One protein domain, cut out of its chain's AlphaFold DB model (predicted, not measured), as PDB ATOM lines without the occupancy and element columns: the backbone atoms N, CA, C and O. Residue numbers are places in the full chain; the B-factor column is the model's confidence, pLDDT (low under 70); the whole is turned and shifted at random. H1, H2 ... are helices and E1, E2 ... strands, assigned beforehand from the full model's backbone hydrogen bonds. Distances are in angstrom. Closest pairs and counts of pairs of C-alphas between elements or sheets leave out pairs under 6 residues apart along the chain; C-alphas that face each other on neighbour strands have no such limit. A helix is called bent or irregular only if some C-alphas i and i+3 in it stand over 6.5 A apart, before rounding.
ATOM      1  N   ASP A   6     103.794  46.641  93.630       85.75
ATOM      2  CA  ASP A   6     104.853  47.318  92.874       85.75
ATOM      3  C   ASP A   6     104.893  46.894  91.399       85.75
ATOM      4  O   ASP A   6     105.603  47.491  90.599       85.75
ATOM      5  N   ASP A   7     104.089  45.892  91.021       92.44
ATOM      6  CA  ASP A   7     103.908  45.508  89.621       92.44
ATOM      7  C   ASP A   7     103.111  46.574  88.844       92.44
ATOM      8  O   ASP A   7     103.165  46.581  87.619       92.44
ATOM      9  N   VAL A   8     102.365  47.461  89.520       94.88
ATOM     10  CA  VAL A   8     101.623  48.565  88.885       94.88
ATOM     11  C   VAL A   8     102.477  49.828  88.919       94.88
ATOM     12  O   VAL A   8     102.793  50.354  89.986       94.88
ATOM     13  N   SER A   9     102.815  50.342  87.743       95.38
ATOM     14  CA  SER A   9     103.667  51.513  87.552       95.38
ATOM     15  C   SER A   9     103.044  52.488  86.552       95.38
ATOM     16  O   SER A   9     102.083  52.155  85.860       95.38
ATOM     17  N   LYS A  10     103.581  53.713  86.489       95.19
ATOM     18  CA  LYS A  10     103.124  54.773  85.568       95.19
ATOM     19  C   LYS A  10     101.611  55.048  85.633       95.19
ATOM     20  O   LYS A  10     101.024  55.433  84.628       95.19
ATOM     21  N   LEU A  11     100.998  54.845  86.804       96.62
ATOM     22  CA  LEU A  11      99.579  55.104  87.012       96.62
ATOM     23  C   LEU A  11      99.297  56.598  86.815       96.62
ATOM     24  O   LEU A  11      99.824  57.431  87.552       96.62
ATOM     25  N   LYS A  12      98.465  56.911  85.827       97.25
ATOM     26  CA  LYS A  12      97.912  58.237  85.567       97.25
ATOM     27  C   LYS A  12      96.401  58.133  85.602       97.25
ATOM     28  O   LYS A  12      95.826  57.227  84.998       97.25
ATOM     29  N   ILE A  13      95.788  59.040  86.344       96.19
ATOM     30  CA  ILE A  13      94.345  59.112  86.509       96.19
ATOM     31  C   ILE A  13      93.954  60.525  86.128       96.19
ATOM     32  O   ILE A  13      94.360  61.488  86.776       96.19
ATOM     33  N   ASP A  14      93.178  60.608  85.064       94.06
ATOM     34  CA  ASP A  14      92.583  61.824  84.554       94.06
ATOM     35  C   ASP A  14      91.062  61.678  84.619       94.06
ATOM     36  O   ASP A  14      90.528  60.581  84.790       94.06
ATOM     37  N   LYS A  15      90.343  62.786  84.438       90.00
ATOM     38  CA  LYS A  15      88.874  62.812  84.517       90.00
ATOM     39  C   LYS A  15      88.193  61.778  83.607       90.00
ATOM     40  O   LYS A  15      87.168  61.216  83.978       90.00
ATOM     41  N   ASP A  16      88.767  61.545  82.430       93.94
ATOM     42  CA  ASP A  16      88.174  60.718  81.377       93.94
ATOM     43  C   ASP A  16      89.026  59.487  81.020       93.94
ATOM     44  O   ASP A  16      88.668  58.738  80.107       93.94
ATOM     45  N   SER A  17      90.147  59.249  81.714       96.31
ATOM     46  CA  SER A  17      91.001  58.097  81.421       96.31
ATOM     47  C   SER A  17      91.845  57.619  82.594       96.31
ATOM     48  O   SER A  17      92.318  58.416  83.400       96.31
ATOM     49  N   ILE A  18      92.127  56.316  82.619       97.62
ATOM     50  CA  ILE A  18      93.135  55.712  83.495       97.62
ATOM     51  C   ILE A  18      94.174  55.013  82.625       97.62
ATOM     52  O   ILE A  18      93.830  54.170  81.800       97.62
ATOM     53  N   GLN A  19      95.446  55.337  82.831       97.88
ATOM     54  CA  GLN A  19      96.574  54.693  82.160       97.88
ATOM     55  C   GLN A  19      97.500  54.083  83.197       97.88
ATOM     56  O   GLN A  19      97.790  54.701  84.220       97.88
ATOM     57  N   ALA A  20      97.984  52.875  82.943       97.75
ATOM     58  CA  ALA A  20      98.963  52.237  83.807       97.75
ATOM     59  C   ALA A  20      99.780  51.212  83.029       97.75
ATOM     60  O   ALA A  20      99.347  50.703  81.999       97.75
ATOM     61  N   LYS A  21     100.936  50.857  83.586       97.50
ATOM     62  CA  LYS A  21     101.713  49.703  83.148       97.50
ATOM     63  C   LYS A  21     101.742  48.665  84.259       97.50
ATOM     64  O   LYS A  21     102.093  48.991  85.395       97.50
ATOM     65  N   ILE A  22     101.373  47.426  83.952       96.00
ATOM     66  CA  ILE A  22     101.373  46.311  84.902       96.00
ATOM     67  C   ILE A  22     102.452  45.328  84.461       96.00
ATOM     68  O   ILE A  22     102.244  44.538  83.543       96.00
ATOM     69  N   ARG A  23     103.619  45.380  85.113       93.56
ATOM     70  CA  ARG A  23     104.870  44.770  84.631       93.56
ATOM     71  C   ARG A  23     105.224  45.277  83.226       93.56
ATOM     72  O   ARG A  23     105.580  46.445  83.053       93.56
ATOM     73  N   ASP A  24     105.090  44.405  82.232       93.31
ATOM     74  CA  ASP A  24     105.395  44.686  80.837       93.31
ATOM     75  C   ASP A  24     104.171  45.033  79.995       93.31
ATOM     76  O   ASP A  24     104.351  45.474  78.869       93.31
ATOM     77  N   TYR A  25     102.975  44.922  80.572       96.50
ATOM     78  CA  TYR A  25     101.700  45.094  79.886       96.50
ATOM     79  C   TYR A  25     101.143  46.506  80.052       96.50
ATOM     80  O   TYR A  25     101.165  47.054  81.162       96.50
ATOM     81  N   ASP A  26     100.587  47.056  78.986       97.56
ATOM     82  CA  ASP A  26      99.946  48.365  78.972       97.56
ATOM     83  C   ASP A  26      98.446  48.250  79.262       97.56
ATOM     84  O   ASP A  26      97.772  47.300  78.860       97.56
ATOM     85  N   VAL A  27      97.910  49.217  80.008       97.94
ATOM     86  CA  VAL A  27      96.475  49.355  80.277       97.94
ATOM     87  C   VAL A  27      96.036  50.774  79.955       97.94
ATOM     88  O   VAL A  27      96.613  51.739  80.464       97.94
ATOM     89  N   LEU A  28      94.962  50.891  79.176       98.25
ATOM     90  CA  LEU A  28      94.203  52.124  78.992       98.25
ATOM     91  C   LEU A  28      92.726  51.848  79.274       98.25
ATOM     92  O   LEU A  28      92.115  50.989  78.647       98.25
ATOM     93  N   ILE A  29      92.144  52.612  80.188       98.06
ATOM     94  CA  ILE A  29      90.699  52.709  80.368       98.06
ATOM     95  C   ILE A  29      90.294  54.085  79.860       98.06
ATOM     96  O   ILE A  29      90.593  55.087  80.505       98.06
ATOM     97  N   ASP A  30      89.636  54.133  78.711       97.56
ATOM     98  CA  ASP A  30      89.053  55.343  78.143       97.56
ATOM     99  C   ASP A  30      87.586  55.425  78.571       97.56
ATOM    100  O   ASP A  30      86.708  54.747  78.034       97.56
ATOM    101  N   VAL A  31      87.322  56.247  79.584       96.12
ATOM    102  CA  VAL A  31      85.992  56.389  80.188       96.12
ATOM    103  C   VAL A  31      85.046  57.155  79.265       96.12
ATOM    104  O   VAL A  31      83.833  56.930  79.282       96.12
ATOM    105  N   LYS A  32      85.589  58.053  78.440       94.25
ATOM    106  CA  LYS A  32      84.813  58.848  77.486       94.25
ATOM    107  C   LYS A  32      84.273  57.978  76.359       94.25
ATOM    108  O   LYS A  32      83.086  58.065  76.051       94.25
ATOM    109  N   ASN A  33      85.125  57.135  75.784       96.88
ATOM    110  CA  ASN A  33      84.765  56.250  74.678       96.88
ATOM    111  C   ASN A  33      84.279  54.870  75.142       96.88
ATOM    112  O   ASN A  33      83.840  54.084  74.311       96.88
ATOM    113  N   ARG A  34      84.315  54.595  76.455       97.38
ATOM    114  CA  ARG A  34      83.926  53.318  77.078       97.38
ATOM    115  C   ARG A  34      84.737  52.144  76.533       97.38
ATOM    116  O   ARG A  34      84.202  51.082  76.236       97.38
ATOM    117  N   VAL A  35      86.046  52.337  76.402       97.56
ATOM    118  CA  VAL A  35      86.962  51.322  75.868       97.56
ATOM    119  C   VAL A  35      87.985  50.931  76.925       97.56
ATOM    120  O   VAL A  35      88.548  51.787  77.607       97.56
ATOM    121  N   ILE A  36      88.255  49.633  77.045       97.94
ATOM    122  CA  ILE A  36      89.330  49.089  77.879       97.94
ATOM    123  C   ILE A  36      90.319  48.356  76.976       97.94
ATOM    124  O   ILE A  36      89.980  47.331  76.383       97.94
ATOM    125  N   LEU A  37      91.543  48.881  76.897       97.94
ATOM    126  CA  LEU A  37      92.663  48.289  76.170       97.94
ATOM    127  C   LEU A  37      93.641  47.643  77.140       97.94
ATOM    128  O   LEU A  37      94.036  48.253  78.139       97.94
ATOM    129  N   HIS A  38      94.057  46.424  76.816       97.56
ATOM    130  CA  HIS A  38      95.110  45.718  77.531       97.56
ATOM    131  C   HIS A  38      95.735  44.638  76.642       97.56
ATOM    132  O   HIS A  38      95.081  44.098  75.755       97.56
ATOM    133  N   ASP A  39      96.992  44.288  76.880       96.56
ATOM    134  CA  ASP A  39      97.796  43.405  76.026       96.56
ATOM    135  C   ASP A  39      98.338  42.161  76.752       96.56
ATOM    136  O   ASP A  39      99.160  41.423  76.206       96.56
ATOM    137  N   CYS A  40      97.887  41.866  77.979       95.69
ATOM    138  CA  CYS A  40      98.344  40.645  78.645       95.69
ATOM    139  C   CYS A  40      97.795  39.373  77.981       95.69
ATOM    140  O   CYS A  40      96.679  39.341  77.464       95.69
ATOM    141  N   ALA A  41      98.541  38.270  78.093       93.12
ATOM    142  CA  ALA A  41      98.164  36.985  77.496       93.12
ATOM    143  C   ALA A  41      96.800  36.435  77.971       93.12
ATOM    144  O   ALA A  41      96.141  35.694  77.244       93.12
ATOM    145  N   ASP A  42      96.363  36.799  79.182       93.50
ATOM    146  CA  ASP A  42      95.053  36.398  79.709       93.50
ATOM    147  C   ASP A  42      93.907  37.237  79.105       93.50
ATOM    148  O   ASP A  42      92.756  36.805  79.121       93.50
ATOM    149  N   TRP A  43      94.196  38.423  78.553       95.38
ATOM    150  CA  TRP A  43      93.184  39.397  78.139       95.38
ATOM    151  C   TRP A  43      92.325  38.912  76.979       95.38
ATOM    152  O   TRP A  43      91.103  39.005  77.049       95.38
ATOM    153  N   ALA A  44      92.935  38.289  75.967       92.31
ATOM    154  CA  ALA A  44      92.212  37.731  74.824       92.31
ATOM    155  C   ALA A  44      91.133  36.709  75.234       92.31
ATOM    156  O   ALA A  44      90.112  36.583  74.567       92.31
ATOM    157  N   ARG A  45      91.339  36.002  76.354       93.38
ATOM    158  CA  ARG A  45      90.359  35.060  76.920       93.38
ATOM    159  C   ARG A  45      89.290  35.759  77.756       93.38
ATOM    160  O   ARG A  45      88.197  35.233  77.908       93.38
ATOM    161  N   CYS A  46      89.607  36.922  78.316       93.88
ATOM    162  CA  CYS A  46      88.690  37.718  79.123       93.88
ATOM    163  C   CYS A  46      87.712  38.550  78.282       93.88
ATOM    164  O   CYS A  46      86.587  38.751  78.733       93.88
ATOM    165  N   ILE A  47      88.120  39.004  77.087       93.94
ATOM    166  CA  ILE A  47      87.307  39.853  76.197       93.94
ATOM    167  C   ILE A  47      85.923  39.241  75.894       93.94
ATOM    168  O   ILE A  47      84.939  39.931  76.143       93.94
ATOM    169  N   PRO A  48      85.789  37.976  75.433       93.00
ATOM    170  CA  PRO A  48      84.483  37.428  75.040       93.00
ATOM    171  C   PRO A  48      83.488  37.297  76.197       93.00
ATOM    172  O   PRO A  48      82.285  37.238  75.975       93.00
ATOM    173  N   GLU A  49      83.991  37.217  77.429       93.19
ATOM    174  CA  GLU A  49      83.175  37.106  78.639       93.19
ATOM    175  C   GLU A  49      83.028  38.451  79.374       93.19
ATOM    176  O   GLU A  49      82.413  38.497  80.444       93.19
ATOM    177  N   GLU A  50      83.629  39.525  78.840       92.25
ATOM    178  CA  GLU A  50      83.723  40.858  79.458       92.25
ATOM    179  C   GLU A  50      84.229  40.795  80.906       92.25
ATOM    180  O   GLU A  50      83.759  41.491  81.813       92.25
ATOM    181  N   LYS A  51      85.172  39.884  81.153       94.00
ATOM    182  CA  LYS A  51      85.764  39.677  82.474       94.00
ATOM    183  C   LYS A  51      87.020  40.512  82.630       94.00
ATOM    184  O   LYS A  51      87.703  40.879  81.680       94.00
ATOM    185  N   PHE A  52      87.384  40.755  83.880       96.00
ATOM    186  CA  PHE A  52      88.670  41.344  84.212       96.00
ATOM    187  C   PHE A  52      89.694  40.253  84.500       96.00
ATOM    188  O   PHE A  52      89.456  39.356  85.311       96.00
ATOM    189  N   CYS A  53      90.865  40.351  83.873       95.75
ATOM    190  CA  CYS A  53      91.998  39.527  84.262       95.75
ATOM    191  C   CYS A  53      92.537  39.964  85.637       95.75
ATOM    192  O   CYS A  53      92.224  41.038  86.163       95.75
ATOM    193  N   LYS A  54      93.430  39.152  86.207       94.75
ATOM    194  CA  LYS A  54      94.087  39.445  87.492       94.75
ATOM    195  C   LYS A  54      94.831  40.790  87.518       94.75
ATOM    196  O   LYS A  54      94.960  41.383  88.586       94.75
ATOM    197  N   HIS A  55      95.313  41.271  86.368       96.38
ATOM    198  CA  HIS A  55      96.001  42.560  86.257       96.38
ATOM    199  C   HIS A  55      95.021  43.722  86.431       96.38
ATOM    200  O   HIS A  55      95.243  44.572  87.287       96.38
ATOM    201  N   MET A  56      93.893  43.697  85.716       96.88
ATOM    202  CA  MET A  56      92.825  44.689  85.871       96.88
ATOM    203  C   MET A  56      92.307  44.731  87.311       96.88
ATOM    204  O   MET A  56      92.230  45.799  87.911       96.88
ATOM    205  N   GLY A  57      92.064  43.563  87.917       95.56
ATOM    206  CA  GLY A  57      91.694  43.485  89.333       95.56
ATOM    207  C   GLY A  57      92.715  44.171  90.247       95.56
ATOM    208  O   GLY A  57      92.343  44.898  91.165       95.56
ATOM    209  N   LYS A  58      94.016  44.006  89.973       96.12
ATOM    210  CA  LYS A  58      95.068  44.678  90.740       96.12
ATOM    211  C   LYS A  58      95.105  46.188  90.514       96.12
ATOM    212  O   LYS A  58      95.308  46.923  91.479       96.12
ATOM    213  N   LEU A  59      94.912  46.640  89.277       96.94
ATOM    214  CA  LEU A  59      94.841  48.058  88.937       96.94
ATOM    215  C   LEU A  59      93.735  48.755  89.730       96.94
ATOM    216  O   LEU A  59      94.001  49.760  90.382       96.94
ATOM    217  N   PHE A  60      92.533  48.178  89.765       96.88
ATOM    218  CA  PHE A  60      91.407  48.736  90.518       96.88
ATOM    219  C   PHE A  60      91.660  48.819  92.030       96.88
ATOM    220  O   PHE A  60      91.091  49.683  92.692       96.88
ATOM    221  N   LEU A  61      92.527  47.964  92.584       95.62
ATOM    222  CA  LEU A  61      92.965  48.050  93.984       95.62
ATOM    223  C   LEU A  61      94.053  49.112  94.223       95.62
ATOM    224  O   LEU A  61      94.347  49.424  95.376       95.62
ATOM    225  N   LYS A  62      94.691  49.620  93.163       95.31
ATOM    226  CA  LYS A  62      95.725  50.665  93.218       95.31
ATOM    227  C   LYS A  62      95.195  52.060  92.905       95.31
ATOM    228  O   LYS A  62      95.723  53.026  93.448       95.31
ATOM    229  N   VAL A  63      94.183  52.156  92.049       95.38
ATOM    230  CA  VAL A  63      93.401  53.379  91.828       95.38
ATOM    231  C   VAL A  63      92.755  53.805  93.161       95.38
ATOM    232  O   VAL A  63      92.356  52.923  93.933       95.38
ATOM    233  N   PRO A  64      92.652  55.116  93.471       95.94
ATOM    234  CA  PRO A  64      91.933  55.591  94.644       95.94
ATOM    235  C   PRO A  64      90.555  54.944  94.740       95.94
ATOM    236  O   PRO A  64      89.850  54.755  93.749       95.94
ATOM    237  N   ARG A  65      90.186  54.552  95.959       96.25
ATOM    238  CA  ARG A  65      89.014  53.703  96.197       96.25
ATOM    239  C   ARG A  65      87.731  54.292  95.608       96.25
ATOM    240  O   ARG A  65      86.912  53.538  95.095       96.25
ATOM    241  N   GLU A  66      87.554  55.603  95.715       95.88
ATOM    242  CA  GLU A  66      86.357  56.297  95.237       95.88
ATOM    243  C   GLU A  66      86.264  56.252  93.708       95.88
ATOM    244  O   GLU A  66      85.280  55.719  93.194       95.88
ATOM    245  N   ASP A  67      87.329  56.650  93.006       94.81
ATOM    246  CA  ASP A  67      87.429  56.590  91.539       94.81
ATOM    247  C   ASP A  67      87.207  55.166  91.011       94.81
ATOM    248  O   ASP A  67      86.466  54.935  90.054       94.81
ATOM    249  N   SER A  68      87.817  54.179  91.675       96.69
ATOM    250  CA  SER A  68      87.694  52.764  91.321       96.69
ATOM    251  C   SER A  68      86.249  52.272  91.453       96.69
ATOM    252  O   SER A  68      85.712  51.637  90.544       96.69
ATOM    253  N   ILE A  69      85.578  52.608  92.560       97.38
ATOM    254  CA  ILE A  69      84.175  52.241  92.789       97.38
ATOM    255  C   ILE A  69      83.255  52.935  91.784       97.38
ATOM    256  O   ILE A  69      82.327  52.298  91.279       97.38
ATOM    257  N   GLU A  70      83.469  54.220  91.503       95.94
ATOM    258  CA  GLU A  70      82.660  54.972  90.544       95.94
ATOM    259  C   GLU A  70      82.770  54.377  89.138       95.94
ATOM    260  O   GLU A  70      81.747  54.072  88.512       95.94
ATOM    261  N   LEU A  71      83.998  54.130  88.683       96.62
ATOM    262  CA  LEU A  71      84.276  53.530  87.386       96.62
ATOM    263  C   LEU A  71      83.664  52.131  87.268       96.62
ATOM    264  O   LEU A  71      82.946  51.858  86.310       96.62
ATOM    265  N   LEU A  72      83.878  51.253  88.253       96.75
ATOM    266  CA  LEU A  72      83.320  49.895  88.231       96.75
ATOM    267  C   LEU A  72      81.786  49.907  88.229       96.75
ATOM    268  O   LEU A  72      81.165  49.158  87.477       96.75
ATOM    269  N   LYS A  73      81.153  50.790  89.014       97.19
ATOM    270  CA  LYS A  73      79.692  50.983  88.974       97.19
ATOM    271  C   LYS A  73      79.219  51.480  87.614       97.19
ATOM    272  O   LYS A  73      78.120  51.131  87.190       97.19
ATOM    273  N   ARG A  74      79.990  52.342  86.953       96.06
ATOM    274  CA  ARG A  74      79.667  52.832  85.612       96.06
ATOM    275  C   ARG A  74      79.774  51.717  84.574       96.06
ATOM    276  O   ARG A  74      78.807  51.513  83.852       96.06
ATOM    277  N   ILE A  75      80.859  50.943  84.588       96.00
ATOM    278  CA  ILE A  75      81.035  49.770  83.718       96.00
ATOM    279  C   ILE A  75      79.882  48.781  83.902       96.00
ATOM    280  O   ILE A  75      79.299  48.339  82.924       96.00
ATOM    281  N   LEU A  76      79.484  48.487  85.143       94.94
ATOM    282  CA  LEU A  76      78.365  47.577  85.407       94.94
ATOM    283  C   LEU A  76      77.013  48.113  84.918       94.94
ATOM    284  O   LEU A  76      76.203  47.340  84.417       94.94
ATOM    285  N   ARG A  77      76.748  49.417  85.076       96.56
ATOM    286  CA  ARG A  77      75.491  50.042  84.622       96.56
ATOM    287  C   ARG A  77      75.397  50.145  83.105       96.56
ATOM    288  O   ARG A  77      74.303  50.076  82.563       96.56
ATOM    289  N   GLU A  78      76.530  50.344  82.447       95.38
ATOM    290  CA  GLU A  78      76.625  50.604  81.013       95.38
ATOM    291  C   GLU A  78      77.223  49.405  80.262       95.38
ATOM    292  O   GLU A  78      77.749  49.594  79.169       95.38
ATOM    293  N   ARG A  79      77.173  48.198  80.842       91.81
ATOM    294  CA  ARG A  79      77.961  47.019  80.440       91.81
ATOM    295  C   ARG A  79      78.009  46.785  78.934       91.81
ATOM    296  O   ARG A  79      79.095  46.789  78.374       91.81
ATOM    297  N   ASP A  80      76.845  46.711  78.294       93.88
ATOM    298  CA  ASP A  80      76.712  46.400  76.862       93.88
ATOM    299  C   ASP A  80      77.274  47.494  75.931       93.88
ATOM    300  O   ASP A  80      77.335  47.322  74.717       93.88
ATOM    301  N   SER A  81      77.649  48.651  76.481       96.12
ATOM    302  CA  SER A  81      78.271  49.757  75.746       96.12
ATOM    303  C   SER A  81      79.775  49.882  75.977       96.12
ATOM    304  O   SER A  81      80.388  50.796  75.426       96.12
ATOM    305  N   TRP A  82      80.359  49.019  76.813       97.75
ATOM    306  CA  TRP A  82      81.800  48.977  77.024       97.75
ATOM    307  C   TRP A  82      82.453  47.992  76.065       97.75
ATOM    308  O   TRP A  82      82.035  46.847  75.942       97.75
ATOM    309  N   GLU A  83      83.536  48.420  75.431       97.31
ATOM    310  CA  GLU A  83      84.308  47.578  74.527       97.31
ATOM    311  C   GLU A  83      85.619  47.144  75.180       97.31
ATOM    312  O   GLU A  83      86.428  47.962  75.625       97.31
ATOM    313  N   PHE A  84      85.857  45.834  75.193       97.12
ATOM    314  CA  PHE A  84      87.102  45.237  75.660       97.12
ATOM    315  C   PHE A  84      87.929  44.862  74.434       97.12
ATOM    316  O   PHE A  84      87.498  44.061  73.604       97.12
ATOM    317  N   LYS A  85      89.115  45.454  74.296       96.50
ATOM    318  CA  LYS A  85      89.950  45.316  73.098       96.50
ATOM    319  C   LYS A  85      91.401  44.999  73.468       96.50
ATOM    320  O   LYS A  85      91.853  45.397  74.545       96.50
ATOM    321  N   PRO A  86      92.135  44.263  72.617       94.12
ATOM    322  CA  PRO A  86      93.585  44.211  72.733       94.12
ATOM    323  C   PRO A  86      94.182  45.602  72.478       94.12
ATOM    324  O   PRO A  86      93.539  46.440  71.838       94.12
ATOM    325  N   TYR A  87      95.383  45.835  73.003       84.81
ATOM    326  CA  TYR A  87      96.195  46.998  72.633       84.81
ATOM    327  C   TYR A  87      96.749  46.854  71.207       84.81
ATOM    328  O   TYR A  87      96.983  45.696  70.783       84.81
TER     329      TYR A  87
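What this domain is: This is residues 6 to 87 of the 87 residues of an uncharacterized protein of Nitrososphaerales archaeon (UniProt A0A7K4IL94). One twisted wall of five strands has helices over one face and its other face bare: H2 crosses the wall over E2 and E3, while H1 covers the edge strand E5. H3, the longest helix, only grazes the sheet with its residues 67 to 75 and makes a corner with H2. The printed part has 82 residues, with three named helices and five named strands in the order E1 E2 E3 E4 H1 H2 H3 E5. The sheet runs E1 E2 E3 E4 E5 and is mixed, with E4 and E5 parallel and the other neighbours antiparallel; the class is mixed, helices and strands. The whole is compact and rounded, with a radius of gyration of the C-alphas of 11.6 A and spans of 31 by 28 by 17 A.

Where its parts are: E1, residues 8 to 14, begins at C-alpha 8 (101.623, 48.565, 88.885) and is 16.6 A long. E2 is residues 17 to 22, 16.1 A, and E3 residues 25 to 30, 16.4 A. E4 is residues 35 to 38. H1, residues 43 to 49, is irregular, but only just: C-alphas 45 and 48 are 6.6 A apart. H2 is residues 54 to 62, 12.7 A. H3, residues 65 to 77, is 18.2 A long and begins at C-alpha 65 (89.014, 53.703, 96.197). E5, residues 83 to 86, ends at C-alpha 86 (93.585, 44.211, 72.733).

How they stand to each other: E1 to E4 form a meander, each strand the antiparallel neighbour of the one before, in three hairpins. N 9 and O 21 of E1 and E2 are 2.8 A apart, N 18 and O 29 of E2 and E3 2.9 A, and N 30 and O 35 of E3 and E4 2.8 A, within hydrogen-bond range. E4, the three helices and E5 form a strand-helix-strand unit, two parallel neighbour strands with helices between; N 36 and O 83 are 2.9 A apart. H1 and H2 lie on the same face, which gives two layers, helices on one face of a sheet. H2 has a height over the sheet of 9.1 A and runs only just across the strands, at 63 degrees to E3 on the local plane. H1, height 8.0 A, is over E5 and runs along it at 23 degrees on the local plane; the closest C-alphas are those of Ile 47 and Phe 84, 5.4 A. H2 and H3 are close but not clearly touching, at a steep tilt of 48 degrees, opposite ways; the closest C-alphas, of Phe 60 and Ser 68, are 5.5 A apart. H1 and H3 are apart. In H2 and H3 every O i to N i+4 pair is within hydrogen-bond range; in H1 it is 1 of 3, beside 2 of 4 O i to N i+3 pairs.

The domain as a whole: The C-alphas farthest apart, of Asp 6 and Asp 80, are 32.4 A apart. The printed part has no cut, its links are tight, and it ends at residue 87, the chain's last. Its mean pLDDT is 95.4, and no printed residue is under 70.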